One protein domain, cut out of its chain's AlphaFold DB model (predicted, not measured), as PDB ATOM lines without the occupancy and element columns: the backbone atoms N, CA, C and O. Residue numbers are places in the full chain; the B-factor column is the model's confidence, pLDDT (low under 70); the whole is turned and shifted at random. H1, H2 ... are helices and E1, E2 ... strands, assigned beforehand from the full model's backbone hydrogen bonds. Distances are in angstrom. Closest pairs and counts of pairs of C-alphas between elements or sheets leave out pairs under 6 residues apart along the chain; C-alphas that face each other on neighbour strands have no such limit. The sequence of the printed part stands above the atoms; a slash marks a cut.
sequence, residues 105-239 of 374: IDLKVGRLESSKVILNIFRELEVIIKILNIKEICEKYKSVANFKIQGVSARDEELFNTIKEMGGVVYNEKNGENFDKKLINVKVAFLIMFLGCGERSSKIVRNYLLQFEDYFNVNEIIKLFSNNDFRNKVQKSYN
ATOM      1  N   ILE A 105      -4.469  -2.519  16.274       92.75
ATOM      2  CA  ILE A 105      -3.029  -2.731  16.450       92.75
ATOM      3  C   ILE A 105      -2.822  -4.140  17.006       92.75
ATOM      4  O   ILE A 105      -3.204  -4.424  18.146       92.75
ATOM      5  N   ASP A 106      -2.174  -4.990  16.214       90.56
ATOM      6  CA  ASP A 106      -1.783  -6.332  16.634       90.56
ATOM      7  C   ASP A 106      -0.655  -6.269  17.665       90.56
ATOM      8  O   ASP A 106       0.322  -5.523  17.524       90.56
ATOM      9  N   LEU A 107      -0.807  -7.048  18.732       90.31
ATOM     10  CA  LEU A 107       0.155  -7.136  19.822       90.31
ATOM     11  C   LEU A 107       0.818  -8.512  19.805       90.31
ATOM     12  O   LEU A 107       0.348  -9.443  19.161       90.31
ATOM     13  N   LYS A 108       1.877  -8.679  20.606       82.88
ATOM     14  CA  LYS A 108       2.465 -10.011  20.844       82.88
ATOM     15  C   LYS A 108       1.451 -11.001  21.434       82.88
ATOM     16  O   LYS A 108       1.540 -12.191  21.172       82.88
ATOM     17  N   VAL A 109       0.517 -10.497  22.244       84.31
ATOM     18  CA  VAL A 109      -0.592 -11.261  22.826       84.31
ATOM     19  C   VAL A 109      -1.861 -10.417  22.711       84.31
ATOM     20  O   VAL A 109      -1.993  -9.392  23.386       84.31
ATOM     21  N   GLY A 110      -2.783 -10.843  21.848       89.00
ATOM     22  CA  GLY A 110      -4.053 -10.160  21.591       89.00
ATOM     23  C   GLY A 110      -3.937  -8.942  20.667       89.00
ATOM     24  O   GLY A 110      -2.982  -8.800  19.907       89.00
ATOM     25  N   ARG A 111      -4.935  -8.057  20.740       90.56
ATOM     26  CA  ARG A 111      -5.080  -6.876  19.876       90.56
ATOM     27  C   ARG A 111      -5.601  -5.670  20.658       90.56
ATOM     28  O   ARG A 111      -6.351  -5.827  21.624       90.56
ATOM     29  N   LEU A 112      -5.178  -4.467  20.271       91.12
ATOM     30  CA  LEU A 112      -5.843  -3.219  20.657       91.12
ATOM     31  C   LEU A 112      -6.826  -2.840  19.561       91.12
ATOM     32  O   LEU A 112      -6.460  -2.870  18.389       91.12
ATOM     33  N   GLU A 113      -8.027  -2.432  19.956       92.31
ATOM     34  CA  GLU A 113      -9.103  -2.119  19.016       92.31
ATOM     35  C   GLU A 113      -9.770  -0.786  19.349       92.31
ATOM     36  O   GLU A 113      -9.829  -0.358  20.512       92.31
ATOM     37  N   SER A 114     -10.280  -0.150  18.304       90.38
ATOM     38  CA  SER A 114     -11.192   0.985  18.367       90.38
ATOM     39  C   SER A 114     -10.638   2.186  19.143       90.38
ATOM     40  O   SER A 114      -9.478   2.569  18.976       90.38
ATOM     41  N   SER A 115     -11.423   2.795  20.035       89.00
ATOM     42  CA  SER A 115     -11.009   3.977  20.808       89.00
ATOM     43  C   SER A 115      -9.755   3.753  21.667       89.00
ATOM     44  O   SER A 115      -9.007   4.698  21.935       89.00
ATOM     45  N   LYS A 116      -9.448   2.503  22.056       93.25
ATOM     46  CA  LYS A 116      -8.211   2.180  22.788       93.25
ATOM     47  C   LYS A 116      -6.974   2.384  21.921       93.25
ATOM     48  O   LYS A 116      -5.925   2.731  22.464       93.25
ATOM     49  N   VAL A 117      -7.074   2.184  20.605       95.06
ATOM     50  CA  VAL A 117      -5.985   2.482  19.663       95.06
ATOM     51  C   VAL A 117      -5.698   3.978  19.671       95.06
ATOM     52  O   VAL A 117      -4.558   4.368  19.902       95.06
ATOM     53  N   ILE A 118      -6.731   4.812  19.550       95.06
ATOM     54  CA  ILE A 118      -6.601   6.277  19.550       95.06
ATOM     55  C   ILE A 118      -5.972   6.786  20.854       95.06
ATOM     56  O   ILE A 118      -5.036   7.584  20.817       95.06
ATOM     57  N   LEU A 119      -6.403   6.267  22.008       94.38
ATOM     58  CA  LEU A 119      -5.786   6.585  23.300       94.38
ATOM     59  C   LEU A 119      -4.288   6.237  23.328       94.38
ATOM     60  O   LEU A 119      -3.476   6.992  23.859       94.38
ATOM     61  N   ASN A 120      -3.909   5.079  22.790       95.56
ATOM     62  CA  ASN A 120      -2.515   4.647  22.770       95.56
ATOM     63  C   ASN A 120      -1.662   5.471  21.800       95.56
ATOM     64  O   ASN A 120      -0.513   5.758  22.124       95.56
ATOM     65  N   ILE A 121      -2.226   5.879  20.664       96.50
ATOM     66  CA  ILE A 121      -1.602   6.808  19.717       96.50
ATOM     67  C   ILE A 121      -1.382   8.174  20.381       96.50
ATOM     68  O   ILE A 121      -0.298   8.745  20.286       96.50
ATOM     69  N   PHE A 122      -2.379   8.681  21.112       95.31
ATOM     70  CA  PHE A 122      -2.247   9.924  21.871       95.31
ATOM     71  C   PHE A 122      -1.146   9.830  22.939       95.31
ATOM     72  O   PHE A 122      -0.324  10.731  23.062       95.31
ATOM     73  N   ARG A 123      -1.065   8.715  23.677       93.88
ATOM     74  CA  ARG A 123       0.024   8.491  24.646       93.88
ATOM     75  C   ARG A 123       1.396   8.450  23.981       93.88
ATOM     76  O   ARG A 123       2.361   8.935  24.562       93.88
ATOM     77  N   GLU A 124       1.503   7.855  22.794       95.88
ATOM     78  CA  GLU A 124       2.751   7.863  22.031       95.88
ATOM     79  C   GLU A 124       3.141   9.290  21.630       95.88
ATOM     80  O   GLU A 124       4.295   9.672  21.819       95.88
ATOM     81  N   LEU A 125       2.181  10.104  21.172       95.81
ATOM     82  CA  LEU A 125       2.396  11.528  20.909       95.81
ATOM     83  C   LEU A 125       2.926  12.258  22.157       95.81
ATOM     84  O   LEU A 125       3.940  12.944  22.061       95.81
ATOM     85  N   GLU A 126       2.302  12.071  23.327       91.44
ATOM     86  CA  GLU A 126       2.772  12.677  24.585       91.44
ATOM     87  C   GLU A 126       4.222  12.289  24.907       91.44
ATOM     88  O   GLU A 126       5.011  13.121  25.354       91.44
ATOM     89  N   VAL A 127       4.595  11.026  24.679       91.25
ATOM     90  CA  VAL A 127       5.960  10.545  24.923       91.25
ATOM     91  C   VAL A 127       6.953  11.167  23.946       91.25
ATOM     92  O   VAL A 127       8.019  11.599  24.377       91.25
ATOM     93  N   ILE A 128       6.612  11.286  22.661       93.88
ATOM     94  CA  ILE A 128       7.476  11.958  21.677       93.88
ATOM     95  C   ILE A 128       7.696  13.421  22.073       93.88
ATOM     96  O   ILE A 128       8.827  13.899  22.051       93.88
ATOM     97  N   ILE A 129       6.648  14.117  22.510       90.31
ATOM     98  CA  ILE A 129       6.741  15.507  22.970       90.31
ATOM     99  C   ILE A 129       7.636  15.622  24.204       90.31
ATOM    100  O   ILE A 129       8.486  16.506  24.262       90.31
ATOM    101  N   LYS A 130       7.514  14.703  25.169       85.81
ATOM    102  CA  LYS A 130       8.420  14.645  26.326       85.81
ATOM    103  C   LYS A 130       9.879  14.458  25.911       85.81
ATOM    104  O   LYS A 130      10.744  15.152  26.437       85.81
ATOM    105  N   ILE A 131      10.144  13.562  24.956       87.56
ATOM    106  CA  ILE A 131      11.488  13.346  24.398       87.56
ATOM    107  C   ILE A 131      12.011  14.646  23.767       87.56
ATOM    108  O   ILE A 131      13.142  15.043  24.032       87.56
ATOM    109  N   LEU A 132      11.178  15.349  22.996       87.56
ATOM    110  CA  LEU A 132      11.521  16.625  22.354       87.56
ATOM    111  C   LEU A 132      11.545  17.830  23.304       87.56
ATOM    112  O   LEU A 132      11.974  18.900  22.893       87.56
ATOM    113  N   ASN A 133      11.109  17.688  24.555       81.31
ATOM    114  CA  ASN A 133      11.192  18.729  25.586       81.31
ATOM    115  C   ASN A 133      12.310  18.447  26.602       81.31
ATOM    116  O   ASN A 133      12.464  19.180  27.578       81.31
ATOM    117  N   ILE A 134      13.112  17.398  26.392       74.12
ATOM    118  CA  ILE A 134      14.059  16.901  27.392       74.12
ATOM    119  C   ILE A 134      15.050  17.952  27.888       74.12
ATOM    120  O   ILE A 134      15.314  18.013  29.085       74.12
ATOM    121  N   LYS A 135      15.570  18.805  26.999       65.81
ATOM    122  CA  LYS A 135      16.542  19.843  27.366       65.81
ATOM    123  C   LYS A 135      15.934  20.842  28.355       65.81
ATOM    124  O   LYS A 135      16.537  21.102  29.390       65.81
ATOM    125  N   GLU A 136      14.716  21.311  28.084       63.47
ATOM    126  CA  GLU A 136      13.982  22.224  28.972       63.47
ATOM    127  C   GLU A 136      13.642  21.562  30.299       63.47
ATOM    128  O   GLU A 136      13.742  22.186  31.354       63.47
ATOM    129  N   ILE A 137      13.280  20.278  30.261       60.25
ATOM    130  CA  ILE A 137      13.018  19.512  31.472       60.25
ATOM    131  C   ILE A 137      14.301  19.427  32.314       60.25
ATOM    132  O   ILE A 137      14.296  19.806  33.483       60.25
ATOM    133  N   CYS A 138      15.426  19.020  31.728       59.62
ATOM    134  CA  CYS A 138      16.703  18.941  32.433       59.62
ATOM    135  C   CYS A 138      17.181  20.305  32.966       59.62
ATOM    136  O   CYS A 138      17.710  20.362  34.073       59.62
ATOM    137  N   GLU A 139      16.997  21.400  32.223       59.69
ATOM    138  CA  GLU A 139      17.338  22.763  32.663       59.69
ATOM    139  C   GLU A 139      16.446  23.237  33.818       59.69
ATOM    140  O   GLU A 139      16.959  23.748  34.815       59.69
ATOM    141  N   LYS A 140      15.134  22.981  33.747       54.72
ATOM    142  CA  LYS A 140      14.171  23.289  34.815       54.72
ATOM    143  C   LYS A 140      14.491  22.572  36.128       54.72
ATOM    144  O   LYS A 140      14.217  23.124  37.187       54.72
ATOM    145  N   TYR A 141      15.046  21.360  36.073       53.78
ATOM    146  CA  TYR A 141      15.384  20.575  37.269       53.78
ATOM    147  C   TYR A 141      16.840  20.740  37.738       53.78
ATOM    148  O   TYR A 141      17.121  20.466  38.901       53.78
ATOM    149  N   LYS A 142      17.757  21.252  36.900       50.59
ATOM    150  CA  LYS A 142      19.123  21.640  37.313       50.59
ATOM    151  C   LYS A 142      19.145  22.770  38.350       50.59
ATOM    152  O   LYS A 142      20.104  22.865  39.107       50.59
ATOM    153  N   SER A 143      18.114  23.615  38.397       45.78
ATOM    154  CA  SER A 143      17.988  24.712  39.370       45.78
ATOM    155  C   SER A 143      17.562  24.256  40.775       45.78
ATOM    156  O   SER A 143      17.539  25.068  41.699       45.78
ATOM    157  N   VAL A 144      17.267  22.964  40.969       47.84
ATOM    158  CA  VAL A 144      16.977  22.358  42.276       47.84
ATOM    159  C   VAL A 144      18.243  21.628  42.739       47.84
ATOM    160  O   VAL A 144      18.672  20.660  42.122       47.84
ATOM    161  N   ALA A 145      18.875  22.135  43.800       38.16
ATOM    162  CA  ALA A 145      20.303  22.001  44.131       38.16
ATOM    163  C   ALA A 145      20.881  20.596  44.438       38.16
ATOM    164  O   ALA A 145      21.969  20.504  44.991       38.16
ATOM    165  N   ASN A 146      20.224  19.495  44.087       43.03
ATOM    166  CA  ASN A 146      20.805  18.155  44.130       43.03
ATOM    167  C   ASN A 146      20.099  17.302  43.079       43.03
ATOM    168  O   ASN A 146      18.877  17.224  43.085       43.03
ATOM    169  N   PHE A 147      20.853  16.624  42.213       45.62
ATOM    170  CA  PHE A 147      20.362  15.773  41.114       45.62
ATOM    171  C   PHE A 147      19.631  14.488  41.590       45.62
ATOM    172  O   PHE A 147      19.734  13.439  40.968       45.62
ATOM    173  N   LYS A 148      18.880  14.538  42.696       41.56
ATOM    174  CA  LYS A 148      17.672  13.728  42.864       41.56
ATOM    175  C   LYS A 148      16.559  14.545  42.238       41.56
ATOM    176  O   LYS A 148      16.201  15.585  42.783       41.56
ATOM    177  N   ILE A 149      16.028  14.100  41.105       50.69
ATOM    178  CA  ILE A 149      14.945  14.799  40.413       50.69
ATOM    179  C   ILE A 149      13.660  14.693  41.266       50.69
ATOM    180  O   ILE A 149      12.792  13.860  41.024       50.69
ATOM    181  N   GLN A 150      13.554  15.488  42.336       43.94
ATOM    182  CA  GLN A 150      12.387  15.509  43.215       43.94
ATOM    183  C   GLN A 150      11.161  15.944  42.398       43.94
ATOM    184  O   GLN A 150      11.135  17.025  41.815       43.94
ATOM    185  N   GLY A 151      10.142  15.082  42.350       55.19
ATOM    186  CA  GLY A 151       8.878  15.349  41.656       55.19
ATOM    187  C   GLY A 151       8.775  14.814  40.224       55.19
ATOM    188  O   GLY A 151       7.767  15.074  39.568       55.19
ATOM    189  N   VAL A 152       9.762  14.054  39.737       63.09
ATOM    190  CA  VAL A 152       9.685  13.348  38.447       63.09
ATOM    191  C   VAL A 152       9.399  11.867  38.679       63.09
ATOM    192  O   VAL A 152       9.879  11.267  39.638       63.09
ATOM    193  N   SER A 153       8.545  11.275  37.839       71.31
ATOM    194  CA  SER A 153       8.212   9.857  37.979       71.31
ATOM    195  C   SER A 153       9.433   8.992  37.649       71.31
ATOM    196  O   SER A 153      10.192   9.329  36.746       71.31
ATOM    197  N   ALA A 154       9.591   7.841  38.312       75.00
ATOM    198  CA  ALA A 154      10.704   6.918  38.044       75.00
ATOM    199  C   ALA A 154      10.834   6.544  36.550       75.00
ATOM    200  O   ALA A 154      11.932   6.338  36.044       75.00
ATOM    201  N   ARG A 155       9.707   6.514  35.824       75.00
ATOM    202  CA  ARG A 155       9.668   6.255  34.373       75.00
ATOM    203  C   ARG A 155      10.277   7.393  33.560       75.00
ATOM    204  O   ARG A 155      10.957   7.147  32.573       75.00
ATOM    205  N   ASP A 156       9.988   8.633  33.946       74.56
ATOM    206  CA  ASP A 156      10.529   9.803  33.262       74.56
ATOM    207  C   ASP A 156      12.042   9.925  33.559       74.56
ATOM    208  O   ASP A 156      12.807  10.221  32.650       74.56
ATOM    209  N   GLU A 157      12.503   9.596  34.774       74.62
ATOM    210  CA  GLU A 157      13.939   9.514  35.110       74.62
ATOM    211  C   GLU A 157      14.693   8.473  34.263       74.62
ATOM    212  O   GLU A 157      15.756   8.769  33.710       74.62
ATOM    213  N   GLU A 158      14.120   7.281  34.081       78.56
ATOM    214  CA  GLU A 158      14.675   6.248  33.198       78.56
ATOM    215  C   GLU A 158      14.760   6.721  31.735       78.56
ATOM    216  O   GLU A 158      15.767   6.489  31.053       78.56
ATOM    217  N   LEU A 159      13.733   7.435  31.256       79.19
ATOM    218  CA  LEU A 159      13.730   8.048  29.929       79.19
ATOM    219  C   LEU A 159      14.863   9.078  29.791       79.19
ATOM    220  O   LEU A 159      15.584   9.057  28.791       79.19
ATOM    221  N   PHE A 160      15.048   9.948  30.792       75.50
ATOM    222  CA  PHE A 160      16.104  10.966  30.791       75.50
ATOM    223  C   PHE A 160      17.495  10.344  30.689       75.50
ATOM    224  O   PHE A 160      18.299  10.759  29.852       75.50
ATOM    225  N   ASN A 161      17.756   9.310  31.489       76.56
ATOM    226  CA  ASN A 161      19.026   8.591  31.459       76.56
ATOM    227  C   ASN A 161      19.249   7.901  30.109       76.56
ATOM    228  O   ASN A 161      20.313   8.052  29.513       76.56
ATOM    229  N   THR A 162      18.217   7.247  29.570       77.50
ATOM    230  CA  THR A 162      18.279   6.588  28.257       77.50
ATOM    231  C   THR A 162      18.633   7.566  27.135       77.50
ATOM    232  O   THR A 162      19.473   7.264  26.291       77.50
ATOM    233  N   ILE A 163      18.007   8.744  27.109       75.88
ATOM    234  CA  ILE A 163      18.269   9.741  26.063       75.88
ATOM    235  C   ILE A 163      19.665  10.348  26.228       75.88
ATOM    236  O   ILE A 163      20.354  10.571  25.232       75.88
ATOM    237  N   LYS A 164      20.113  10.568  27.472       73.06
ATOM    238  CA  LYS A 164      21.466  11.052  27.772       73.06
ATOM    239  C   LYS A 164      22.544  10.071  27.301       73.06
ATOM    240  O   LYS A 164      23.508  10.503  26.679       73.06
ATOM    241  N   GLU A 165      22.366   8.771  27.547       72.69
ATOM    242  CA  GLU A 165      23.265   7.709  27.059       72.69
ATOM    243  C   GLU A 165      23.388   7.701  25.528       72.69
ATOM    244  O   GLU A 165      24.433   7.348  24.990       72.69
ATOM    245  N   MET A 166      22.329   8.103  24.822       69.25
ATOM    246  CA  MET A 166      22.251   8.069  23.358       69.25
ATOM    247  C   MET A 166      22.651   9.385  22.674       69.25
ATOM    248  O   MET A 166      22.460   9.520  21.469       69.25
ATOM    249  N   GLY A 167      23.216  10.342  23.417       63.19
ATOM    250  CA  GLY A 167      23.694  11.620  22.870       63.19
ATOM    251  C   GLY A 167      22.648  12.739  22.813       63.19
ATOM    252  O   GLY A 167      22.975  13.850  22.405       63.19
ATOM    253  N   GLY A 168      21.424  12.498  23.291       67.25
ATOM    254  CA  GLY A 168      20.392  13.525  23.430       67.25
ATOM    255  C   GLY A 168      19.691  13.946  22.134       67.25
ATOM    256  O   GLY A 168      19.967  13.452  21.046       67.25
ATOM    257  N   VAL A 169      18.754  14.892  22.267       70.19
ATOM    258  CA  VAL A 169      18.201  15.645  21.131       70.19
ATOM    259  C   VAL A 169      19.056  16.896  20.945       70.19
ATOM    260  O   VAL A 169      19.153  17.722  21.854       70.19
ATOM    261  N   VAL A 170      19.683  17.029  19.776       68.25
ATOM    262  CA  VAL A 170      20.549  18.170  19.454       68.25
ATOM    263  C   VAL A 170      19.711  19.290  18.836       68.25
ATOM    264  O   VAL A 170      19.149  19.135  17.749       68.25
ATOM    265  N   TYR A 171      19.634  20.416  19.545       72.62
ATOM    266  CA  TYR A 171      19.016  21.651  19.060       72.62
ATOM    267  C   TYR A 171      20.079  22.520  18.412       72.62
ATOM    268  O   TYR A 171      21.199  22.597  18.921       72.62
ATOM    269  N   ASN A 172      19.706  23.209  17.343       69.75
ATOM    270  CA  ASN A 172      20.575  24.206  16.741       69.75
ATOM    271  C   ASN A 172      20.443  25.523  17.520       69.75
ATOM    272  O   ASN A 172      19.344  25.932  17.902       69.75
ATOM    273  N   GLU A 173      21.573  26.169  17.813       56.88
ATOM    274  CA  GLU A 173      21.620  27.440  18.541       56.88
ATOM    275  C   GLU A 173      21.204  28.595  17.621       56.88
ATOM    276  O   GLU A 173      22.026  29.369  17.139       56.88
ATOM    277  N   LYS A 174      19.901  28.727  17.364       56.28
ATOM    278  CA  LYS A 174      19.317  29.999  16.932       56.28
ATOM    279  C   LYS A 174      18.447  30.553  18.055       56.28
ATOM    280  O   LYS A 174      17.297  30.159  18.243       56.28
ATOM    281  N   ASN A 175      19.034  31.494  18.795       45.66
ATOM    282  CA  ASN A 175      18.337  32.414  19.688       45.66
ATOM    283  C   ASN A 175      17.463  33.347  18.840       45.66
ATOM    284  O   ASN A 175      17.924  34.374  18.354       45.66
ATOM    285  N   GLY A 176      16.208  32.966  18.624       44.44
ATOM    286  CA  GLY A 176      15.172  33.864  18.125       44.44
ATOM    287  C   GLY A 176      14.130  34.062  19.215       44.44
ATOM    288  O   GLY A 176      13.328  33.163  19.452       44.44
ATOM    289  N   GLU A 177      14.142  35.228  19.860       42.41
ATOM    290  CA  GLU A 177      13.316  35.637  21.013       42.41
ATOM    291  C   GLU A 177      11.783  35.635  20.794       42.41
ATOM    292  O   GLU A 177      11.059  36.232  21.579       42.41
ATOM    293  N   ASN A 178      11.232  34.972  19.772       45.62
ATOM    294  CA  ASN A 178       9.782  34.993  19.517       45.62
ATOM    295  C   ASN A 178       9.181  33.725  18.889       45.62
ATOM    296  O   ASN A 178       8.010  33.733  18.509       45.62
ATOM    297  N   PHE A 179       9.927  32.622  18.773       53.91
ATOM    298  CA  PHE A 179       9.347  31.375  18.262       53.91
ATOM    299  C   PHE A 179       8.801  30.495  19.385       53.91
ATOM    300  O   PHE A 179       9.502  30.172  20.342       53.91
ATOM    301  N   ASP A 180       7.543  30.068  19.235       73.31
ATOM    302  CA  ASP A 180       6.870  29.144  20.147       73.31
ATOM    303  C   ASP A 180       7.481  27.737  20.023       73.31
ATOM    304  O   ASP A 180       7.004  26.860  19.298       73.31
ATOM    305  N   LYS A 181       8.615  27.540  20.701       78.75
ATOM    306  CA  LYS A 181       9.390  26.295  20.705       78.75
ATOM    307  C   LYS A 181       8.543  25.088  21.121       78.75
ATOM    308  O   LYS A 181       8.721  24.002  20.568       78.75
ATOM    309  N   LYS A 182       7.571  25.284  22.022       82.12
ATOM    310  CA  LYS A 182       6.613  24.243  22.417       82.12
ATOM    311  C   LYS A 182       5.746  23.820  21.236       82.12
ATOM    312  O   LYS A 182       5.644  22.627  20.959       82.12
ATOM    313  N   LEU A 183       5.188  24.777  20.494       87.25
ATOM    314  CA  LEU A 183       4.399  24.481  19.299       87.25
ATOM    315  C   LEU A 183       5.225  23.748  18.231       87.25
ATOM    316  O   LEU A 183       4.734  22.809  17.605       87.25
ATOM    317  N   ILE A 184       6.491  24.126  18.040       89.94
ATOM    318  CA  ILE A 184       7.394  23.431  17.110       89.94
ATOM    319  C   ILE A 184       7.600  21.972  17.540       89.94
ATOM    320  O   ILE A 184       7.455  21.070  16.713       89.94
ATOM    321  N   ASN A 185       7.862  21.721  18.827       90.56
ATOM    322  CA  ASN A 185       7.975  20.362  19.365       90.56
ATOM    323  C   ASN A 185       6.698  19.547  19.122       90.56
ATOM    324  O   ASN A 185       6.784  18.378  18.754       90.56
ATOM    325  N   VAL A 186       5.517  20.162  19.245       92.56
ATOM    326  CA  VAL A 186       4.232  19.513  18.930       92.56
ATOM    327  C   VAL A 186       4.118  19.163  17.446       92.56
ATOM    328  O   VAL A 186       3.734  18.039  17.118       92.56
ATOM    329  N   LYS A 187       4.489  20.074  16.539       94.69
ATOM    330  CA  LYS A 187       4.468  19.821  15.087       94.69
ATOM    331  C   LYS A 187       5.419  18.686  14.700       94.69
ATOM    332  O   LYS A 187       5.020  17.770  13.980       94.69
ATOM    333  N   VAL A 188       6.649  18.707  15.213       95.00
ATOM    334  CA  VAL A 188       7.648  17.647  14.996       95.00
ATOM    335  C   VAL A 188       7.162  16.318  15.578       95.00
ATOM    336  O   VAL A 188       7.228  15.291  14.901       95.00
ATOM    337  N   ALA A 189       6.607  16.329  16.791       95.88
ATOM    338  CA  ALA A 189       6.073  15.128  17.419       95.88
ATOM    339  C   ALA A 189       4.923  14.516  16.624       95.88
ATOM    340  O   ALA A 189       4.874  13.296  16.455       95.88
ATOM    341  N   PHE A 190       4.023  15.351  16.097       97.19
ATOM    342  CA  PHE A 190       2.946  14.893  15.235       97.19
ATOM    343  C   PHE A 190       3.488  14.221  13.972       97.19
ATOM    344  O   PHE A 190       3.030  13.135  13.632       97.19
ATOM    345  N   LEU A 191       4.495  14.801  13.309       97.62
ATOM    346  CA  LEU A 191       5.112  14.202  12.120       97.62
ATOM    347  C   LEU A 191       5.748  12.838  12.420       97.62
ATOM    348  O   LEU A 191       5.544  11.892  11.658       97.62
ATOM    349  N   ILE A 192       6.468  12.711  13.539       97.44
ATOM    350  CA  ILE A 192       7.075  11.442  13.971       97.44
ATOM    351  C   ILE A 192       5.993  10.407  14.299       97.44
ATOM    352  O   ILE A 192       6.088   9.266  13.853       97.44
ATOM    353  N   MET A 193       4.950  10.791  15.037       97.56
ATOM    354  CA  MET A 193       3.836   9.905  15.393       97.56
ATOM    355  C   MET A 193       3.053   9.455  14.152       97.56
ATOM    356  O   MET A 193       2.710   8.281  14.011       97.56
ATOM    357  N   PHE A 194       2.779  10.381  13.234       97.62
ATOM    358  CA  PHE A 194       1.950  10.135  12.063       97.62
ATOM    359  C   PHE A 194       2.703   9.334  10.996       97.62
ATOM    360  O   PHE A 194       2.223   8.284  10.579       97.62
ATOM    361  N   LEU A 195       3.896   9.770  10.585       97.12
ATOM    362  CA  LEU A 195       4.661   9.133   9.501       97.12
ATOM    363  C   LEU A 195       5.554   7.985   9.993       97.12
ATOM    364  O   LEU A 195       5.737   6.996   9.284       97.12
ATOM    365  N   GLY A 196       6.086   8.092  11.212       96.56
ATOM    366  CA  GLY A 196       7.019   7.126  11.786       96.56
ATOM    367  C   GLY A 196       8.457   7.276  11.290       96.56
ATOM    368  O   GLY A 196       8.717   7.736  10.181       96.56
ATOM    369  N   CYS A 197       9.403   6.794  12.095       95.31
ATOM    370  CA  CYS A 197      10.832   6.709  11.764       95.31
ATOM    371  C   CYS A 197      11.239   5.256  11.453       95.31
ATOM    372  O   CYS A 197      12.287   4.769  11.878       95.31
ATOM    373  N   GLY A 198      10.364   4.486  10.805       91.06
ATOM    374  CA  GLY A 198      10.637   3.109  10.387       91.06
ATOM    375  C   GLY A 198      11.658   3.050   9.247       91.06
ATOM    376  O   GLY A 198      12.000   4.073   8.664       91.06
ATOM    377  N   GLU A 199      12.123   1.855   8.888       87.12
ATOM    378  CA  GLU A 199      13.140   1.668   7.837       87.12
ATOM    379  C   GLU A 199      12.750   2.352   6.515       87.12
ATOM    380  O   GLU A 199      13.544   3.061   5.907       87.12
ATOM    381  N   ARG A 200      11.477   2.222   6.124       88.12
ATOM    382  CA  ARG A 200      10.929   2.851   4.914       88.12
ATOM    383  C   ARG A 200      10.433   4.280   5.147       88.12
ATOM    384  O   ARG A 200      10.603   5.133   4.280       88.12
ATOM    385  N   SER A 201       9.822   4.556   6.301       92.50
ATOM    386  CA  SER A 201       9.195   5.856   6.573       92.50
ATOM    387  C   SER A 201      10.175   6.949   7.001       92.50
ATOM    388  O   SER A 201       9.869   8.123   6.804       92.50
ATOM    389  N   SER A 202      11.384   6.596   7.459       93.75
ATOM    390  CA  SER A 202      12.419   7.556   7.880       93.75
ATOM    391  C   SER A 202      12.763   8.573   6.793       93.75
ATOM    392  O   SER A 202      12.902   9.757   7.083       93.75
ATOM    393  N   LYS A 203      12.842   8.142   5.527       94.19
ATOM    394  CA  LYS A 203      13.099   9.048   4.397       94.19
ATOM    395  C   LYS A 203      11.963  10.057   4.206       94.19
ATOM    396  O   LYS A 203      12.224  11.223   3.928       94.19
ATOM    397  N   ILE A 204      10.717   9.612   4.370       94.94
ATOM    398  CA  ILE A 204       9.528  10.450   4.194       94.94
ATOM    399  C   ILE A 204       9.471  11.487   5.312       94.94
ATOM    400  O   ILE A 204       9.455  12.681   5.028       94.94
ATOM    401  N   VAL A 205       9.506  11.049   6.574       96.56
ATOM    402  CA  VAL A 205       9.444  11.969   7.719       96.56
ATOM    403  C   VAL A 205      10.629  12.935   7.725       96.56
ATOM    404  O   VAL A 205      10.429  14.115   7.989       96.56
ATOM    405  N   ARG A 206      11.833  12.496   7.321       96.38
ATOM    406  CA  ARG A 206      13.002  13.377   7.170       96.38
ATOM    407  C   ARG A 206      12.705  14.567   6.261       96.38
ATOM    408  O   ARG A 206      13.000  15.686   6.656       96.38
ATOM    409  N   ASN A 207      12.097  14.346   5.094       95.81
ATOM    410  CA  ASN A 207      11.779  15.430   4.158       95.81
ATOM    411  C   ASN A 207      10.854  16.481   4.782       95.81
ATOM    412  O   ASN A 207      11.066  17.672   4.584       95.81
ATOM    413  N   TYR A 208       9.865  16.052   5.571       96.50
ATOM    414  CA  TYR A 208       8.990  16.979   6.291       96.50
ATOM    415  C   TYR A 208       9.696  17.660   7.463       96.50
ATOM    416  O   TYR A 208       9.355  18.791   7.789       96.50
ATOM    417  N   LEU A 209      10.668  17.009   8.104       95.56
ATOM    418  CA  LEU A 209      11.407  17.589   9.224       95.56
ATOM    419  C   LEU A 209      12.460  18.619   8.802       95.56
ATOM    420  O   LEU A 209      12.823  19.446   9.630       95.56
ATOM    421  N   LEU A 210      12.910  18.621   7.540       94.56
ATOM    422  CA  LEU A 210      13.866  19.616   7.029       94.56
ATOM    423  C   LEU A 210      13.366  21.059   7.178       94.56
ATOM    424  O   LEU A 210      14.166  21.949   7.421       94.56
ATOM    425  N   GLN A 211      12.050  21.297   7.155       92.50
ATOM    426  CA  GLN A 211      11.493  22.633   7.427       92.50
ATOM    427  C   GLN A 211      11.799  23.150   8.850       92.50
ATOM    428  O   GLN A 211      11.607  24.326   9.136       92.50
ATOM    429  N   PHE A 212      12.237  22.266   9.753       91.50
ATOM    430  CA  PHE A 212      12.617  22.578  11.131       91.50
ATOM    431  C   PHE A 212      14.127  22.430  11.370       91.50
ATOM    432  O   PHE A 212      14.555  22.360  12.524       91.50
ATOM    433  N   GLU A 213      14.943  22.373  10.312       89.62
ATOM    434  CA  GLU A 213      16.398  22.215  10.435       89.62
ATOM    435  C   GLU A 213      17.070  23.390  11.148       89.62
ATOM    436  O   GLU A 213      18.094  23.208  11.791       89.62
ATOM    437  N   ASP A 214      16.459  24.575  11.138       86.19
ATOM    438  CA  ASP A 214      16.921  25.712  11.938       86.19
ATOM    439  C   ASP A 214      16.766  25.492  13.455       86.19
ATOM    440  O   ASP A 214      17.446  26.150  14.240       86.19
ATOM    441  N   TYR A 215      15.900  24.563  13.881       83.75
ATOM    442  CA  TYR A 215      15.582  24.307  15.291       83.75
ATOM    443  C   TYR A 215      16.235  23.028  15.825       83.75
ATOM    444  O   TYR A 215      16.682  22.995  16.974       83.75
ATOM    445  N   PHE A 216      16.318  21.977  15.004       85.00
ATOM    446  CA  PHE A 216      16.893  20.690  15.401       85.00
ATOM    447  C   PHE A 216      17.834  20.143  14.347       85.00
ATOM    448  O   PHE A 216      17.618  20.288  13.143       85.00
ATOM    449  N   ASN A 217      18.794  19.345  14.805       88.50
ATOM    450  CA  ASN A 217      19.489  18.437  13.915       88.50
ATOM    451  C   ASN A 217      18.550  17.289  13.502       88.50
ATOM    452  O   ASN A 217      18.361  16.309  14.227       88.50
ATOM    453  N   VAL A 218      17.968  17.409  12.306       91.06
ATOM    454  CA  VAL A 218      17.026  16.426  11.749       91.06
ATOM    455  C   VAL A 218      17.642  15.027  11.673       91.06
ATOM    456  O   VAL A 218      16.956  14.044  11.947       91.06
ATOM    457  N   ASN A 219      18.930  14.905  11.339       90.19
ATOM    458  CA  ASN A 219      19.579  13.597  11.232       90.19
ATOM    459  C   ASN A 219      19.676  12.903  12.598       90.19
ATOM    460  O   ASN A 219      19.406  11.705  12.679       90.19
ATOM    461  N   GLU A 220      19.986  13.644  13.666       88.06
ATOM    462  CA  GLU A 220      20.012  13.094  15.028       88.06
ATOM    463  C   GLU A 220      18.608  12.709  15.516       88.06
ATOM    464  O   GLU A 220      18.447  11.641  16.106       88.06
ATOM    465  N   ILE A 221      17.566  13.486  15.183       90.69
ATOM    466  CA  ILE A 221      16.171  13.086  15.450       90.69
ATOM    467  C   ILE A 221      15.860  11.753  14.764       90.69
ATOM    468  O   ILE A 221      15.395  10.811  15.408       90.69
ATOM    469  N   ILE A 222      16.128  11.636  13.460       93.31
ATOM    470  CA  ILE A 222      15.855  10.400  12.719       93.31
ATOM    471  C   ILE A 222      16.637   9.228  13.313       93.31
ATOM    472  O   ILE A 222      16.064   8.160  13.525       93.31
ATOM    473  N   LYS A 223      17.920   9.419  13.624       91.06
ATOM    474  CA  LYS A 223      18.785   8.396  14.220       91.06
ATOM    475  C   LYS A 223      18.265   7.931  15.582       91.06
ATOM    476  O   LYS A 223      18.162   6.726  15.803       91.06
ATOM    477  N   LEU A 224      17.865   8.855  16.455       90.81
ATOM    478  CA  LEU A 224      17.303   8.542  17.770       90.81
ATOM    479  C   LEU A 224      16.001   7.741  17.641       90.81
ATOM    480  O   LEU A 224      15.887   6.635  18.166       90.81
ATOM    481  N   PHE A 225      15.025   8.264  16.894       93.44
ATOM    482  CA  PHE A 225      13.701   7.648  16.790       93.44
ATOM    483  C   PHE A 225      13.671   6.389  15.917       93.44
ATOM    484  O   PHE A 225      12.692   5.643  15.999       93.44
ATOM    485  N   SER A 226      14.697   6.128  15.096       94.06
ATOM    486  CA  SER A 226      14.864   4.878  14.333       94.06
ATOM    487  C   SER A 226      15.621   3.784  15.095       94.06
ATOM    488  O   SER A 226      15.463   2.606  14.763       94.06
ATOM    489  N   ASN A 227      16.363   4.136  16.150       92.12
ATOM    490  CA  ASN A 227      17.139   3.198  16.958       92.12
ATOM    491  C   ASN A 227      16.229   2.177  17.677       92.12
ATOM    492  O   ASN A 227      15.319   2.533  18.432       92.12
ATOM    493  N   ASN A 228      16.464   0.880  17.444       92.69
ATOM    494  CA  ASN A 228      15.639  -0.188  18.016       92.69
ATOM    495  C   ASN A 228      15.836  -0.353  19.532       92.69
ATOM    496  O   ASN A 228      14.864  -0.641  20.228       92.69
ATOM    497  N   ASP A 229      17.043  -0.135  20.055       91.44
ATOM    498  CA  ASP A 229      17.306  -0.210  21.496       91.44
ATOM    499  C   ASP A 229      16.597   0.922  22.231       91.44
ATOM    500  O   ASP A 229      15.947   0.684  23.252       91.44
ATOM    501  N   PHE A 230      16.626   2.132  21.661       90.44
ATOM    502  CA  PHE A 230      15.870   3.277  22.163       90.44
ATOM    503  C   PHE A 230      14.378   2.962  22.233       90.44
ATOM    504  O   PHE A 230      13.764   3.046  23.297       90.44
ATOM    505  N   ARG A 231      13.801   2.515  21.113       92.94
ATOM    506  CA  ARG A 231      12.389   2.118  21.029       92.94
ATOM    507  C   ARG A 231      12.019   1.083  22.077       92.94
ATOM    508  O   ARG A 231      10.996   1.238  22.732       92.94
ATOM    509  N   ASN A 232      12.842   0.049  22.241       92.12
ATOM    510  CA  ASN A 232      12.590  -1.033  23.186       92.12
ATOM    511  C   ASN A 232      12.647  -0.551  24.642       92.12
ATOM    512  O   ASN A 232      11.812  -0.973  25.443       92.12
ATOM    513  N   LYS A 233      13.598   0.331  24.985       90.44
ATOM    514  CA  LYS A 233      13.676   0.960  26.311       90.44
ATOM    515  C   LYS A 233      12.419   1.797  26.578       90.44
ATOM    516  O   LYS A 233      11.680   1.489  27.508       90.44
ATOM    517  N   VAL A 234      12.084   2.743  25.693       90.44
ATOM    518  CA  VAL A 234      10.892   3.607  25.840       90.44
ATOM    519  C   VAL A 234       9.598   2.789  25.900       90.44
ATOM    520  O   VAL A 234       8.733   3.049  26.739       90.44
ATOM    521  N   GLN A 235       9.467   1.770  25.045       92.50
ATOM    522  CA  GLN A 235       8.316   0.872  25.031       92.50
ATOM    523  C   GLN A 235       8.111   0.207  26.398       92.50
ATOM    524  O   GLN A 235       6.980   0.171  26.887       92.50
ATOM    525  N   LYS A 236       9.183  -0.307  27.013       90.12
ATOM    526  CA  LYS A 236       9.132  -0.950  28.333       90.12
ATOM    527  C   LYS A 236       8.810   0.060  29.435       90.12
ATOM    528  O   LYS A 236       7.854  -0.168  30.174       90.12
ATOM    529  N   SER A 237       9.519   1.189  29.493       87.81
ATOM    530  CA  SER A 237       9.337   2.216  30.533       87.81
ATOM    531  C   SER A 237       7.916   2.783  30.567       87.81
ATOM    532  O   SER A 237       7.353   3.009  31.639       87.81
ATOM    533  N   TYR A 238       7.292   2.973  29.399       88.31
ATOM    534  CA  TYR A 238       5.921   3.488  29.287       88.31
ATOM    535  C   TYR A 238       4.850   2.398  29.120       88.31
ATOM    536  O   TYR A 238       3.668   2.719  28.991       88.31
ATOM    537  N   ASN A 239       5.234   1.118  29.197       90.06
ATOM    538  CA  ASN A 239       4.346  -0.044  29.119       90.06
ATOM    539  C   ASN A 239       3.476  -0.083  27.842       90.06
ATOM    540  O   ASN A 239       2.274  -0.369  27.882       90.06
TER     541      ASN A 239
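AT A GLANCE: This is residues 105 to 239 of the 374 residues of an uncharacterized protein of Acinetobacter dispersus (UniProt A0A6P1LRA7). The long helix H1 runs between two groups of helices: H4, H5 and H6, which fold back and forth on one side of it, and H3 and H7, a pair running opposite ways, on the other. H2 follows at the far end of H1, and at its near end the small loop of residues 106 to 111 sticks out. The printed part has 135 residues with one named strand and seven named helices, in the order E1, H1, H2, H3, H4, H5, H6, H7; its class is mostly helix. It is compact, with a radius of gyration of the C-alphas of 15.7 A, and spans 46 by 36 by 26 A.

HOW THE PARTS SIT: E1, residues 111 to 113, pairs with no named strand; residues 105 to 106 form a short antiparallel pairing with its residues 111 to 112. H1, residues 115 to 132, and E1 meet only through their link, as do H1 and H2, residues 134 to 142. H2 and H3, residues 154 to 165, are close but not clearly touching, the closest C-alphas being those of Ile 134 and Phe 160, 7.1 A apart. H1 touches H4, residues 181 to 195, at a steep tilt of 48 degrees, opposite ways, with the C-alphas of Ile 128 and Ala 189 closest at 5.5 A. H4 and H5, residues 202 to 212, form a helical hairpin at a shallow tilt of 18 degrees, with the C-alphas of Leu 195 and Val 205 closest at 5.8 A. H5 and H6, residues 218 to 226, form another at a steep tilt of 39 degrees, with the C-alphas of Leu 209 and Val 218 closest at 6.3 A. H7, residues 228 to 237, touches H3 at a shallow tilt of 16 degrees, opposite ways, with the C-alphas of Arg 155 and Ser 237 closest at 5.6 A. H1 and H7 are near each other. Every O i to N i+4 pair is within hydrogen-bond range in H1, H2, H3, H4, H6 and H7; in H5 5 of 7 are.

IN THESE COORDINATES: H1 begins at C-alpha 115, (-11.009, 3.977, 20.808), and measures 25.9 A from first to last C-alpha. H3 measures 16.7 A, H4 21.0 A and H5 15.4 A. H7 ends at C-alpha 237, (9.337, 2.216, 30.533).

THE WHOLE: The two C-alphas farthest apart, those of Gly 110 and Glu 177, are 49.0 A apart. The printed part has no cut. The links H2 to H3 and H3 to H4 are long. Mean pLDDT of the printed part is 81.2; residues 135 to 152, 166 to 168, 170 and 172 to 179 are under 70.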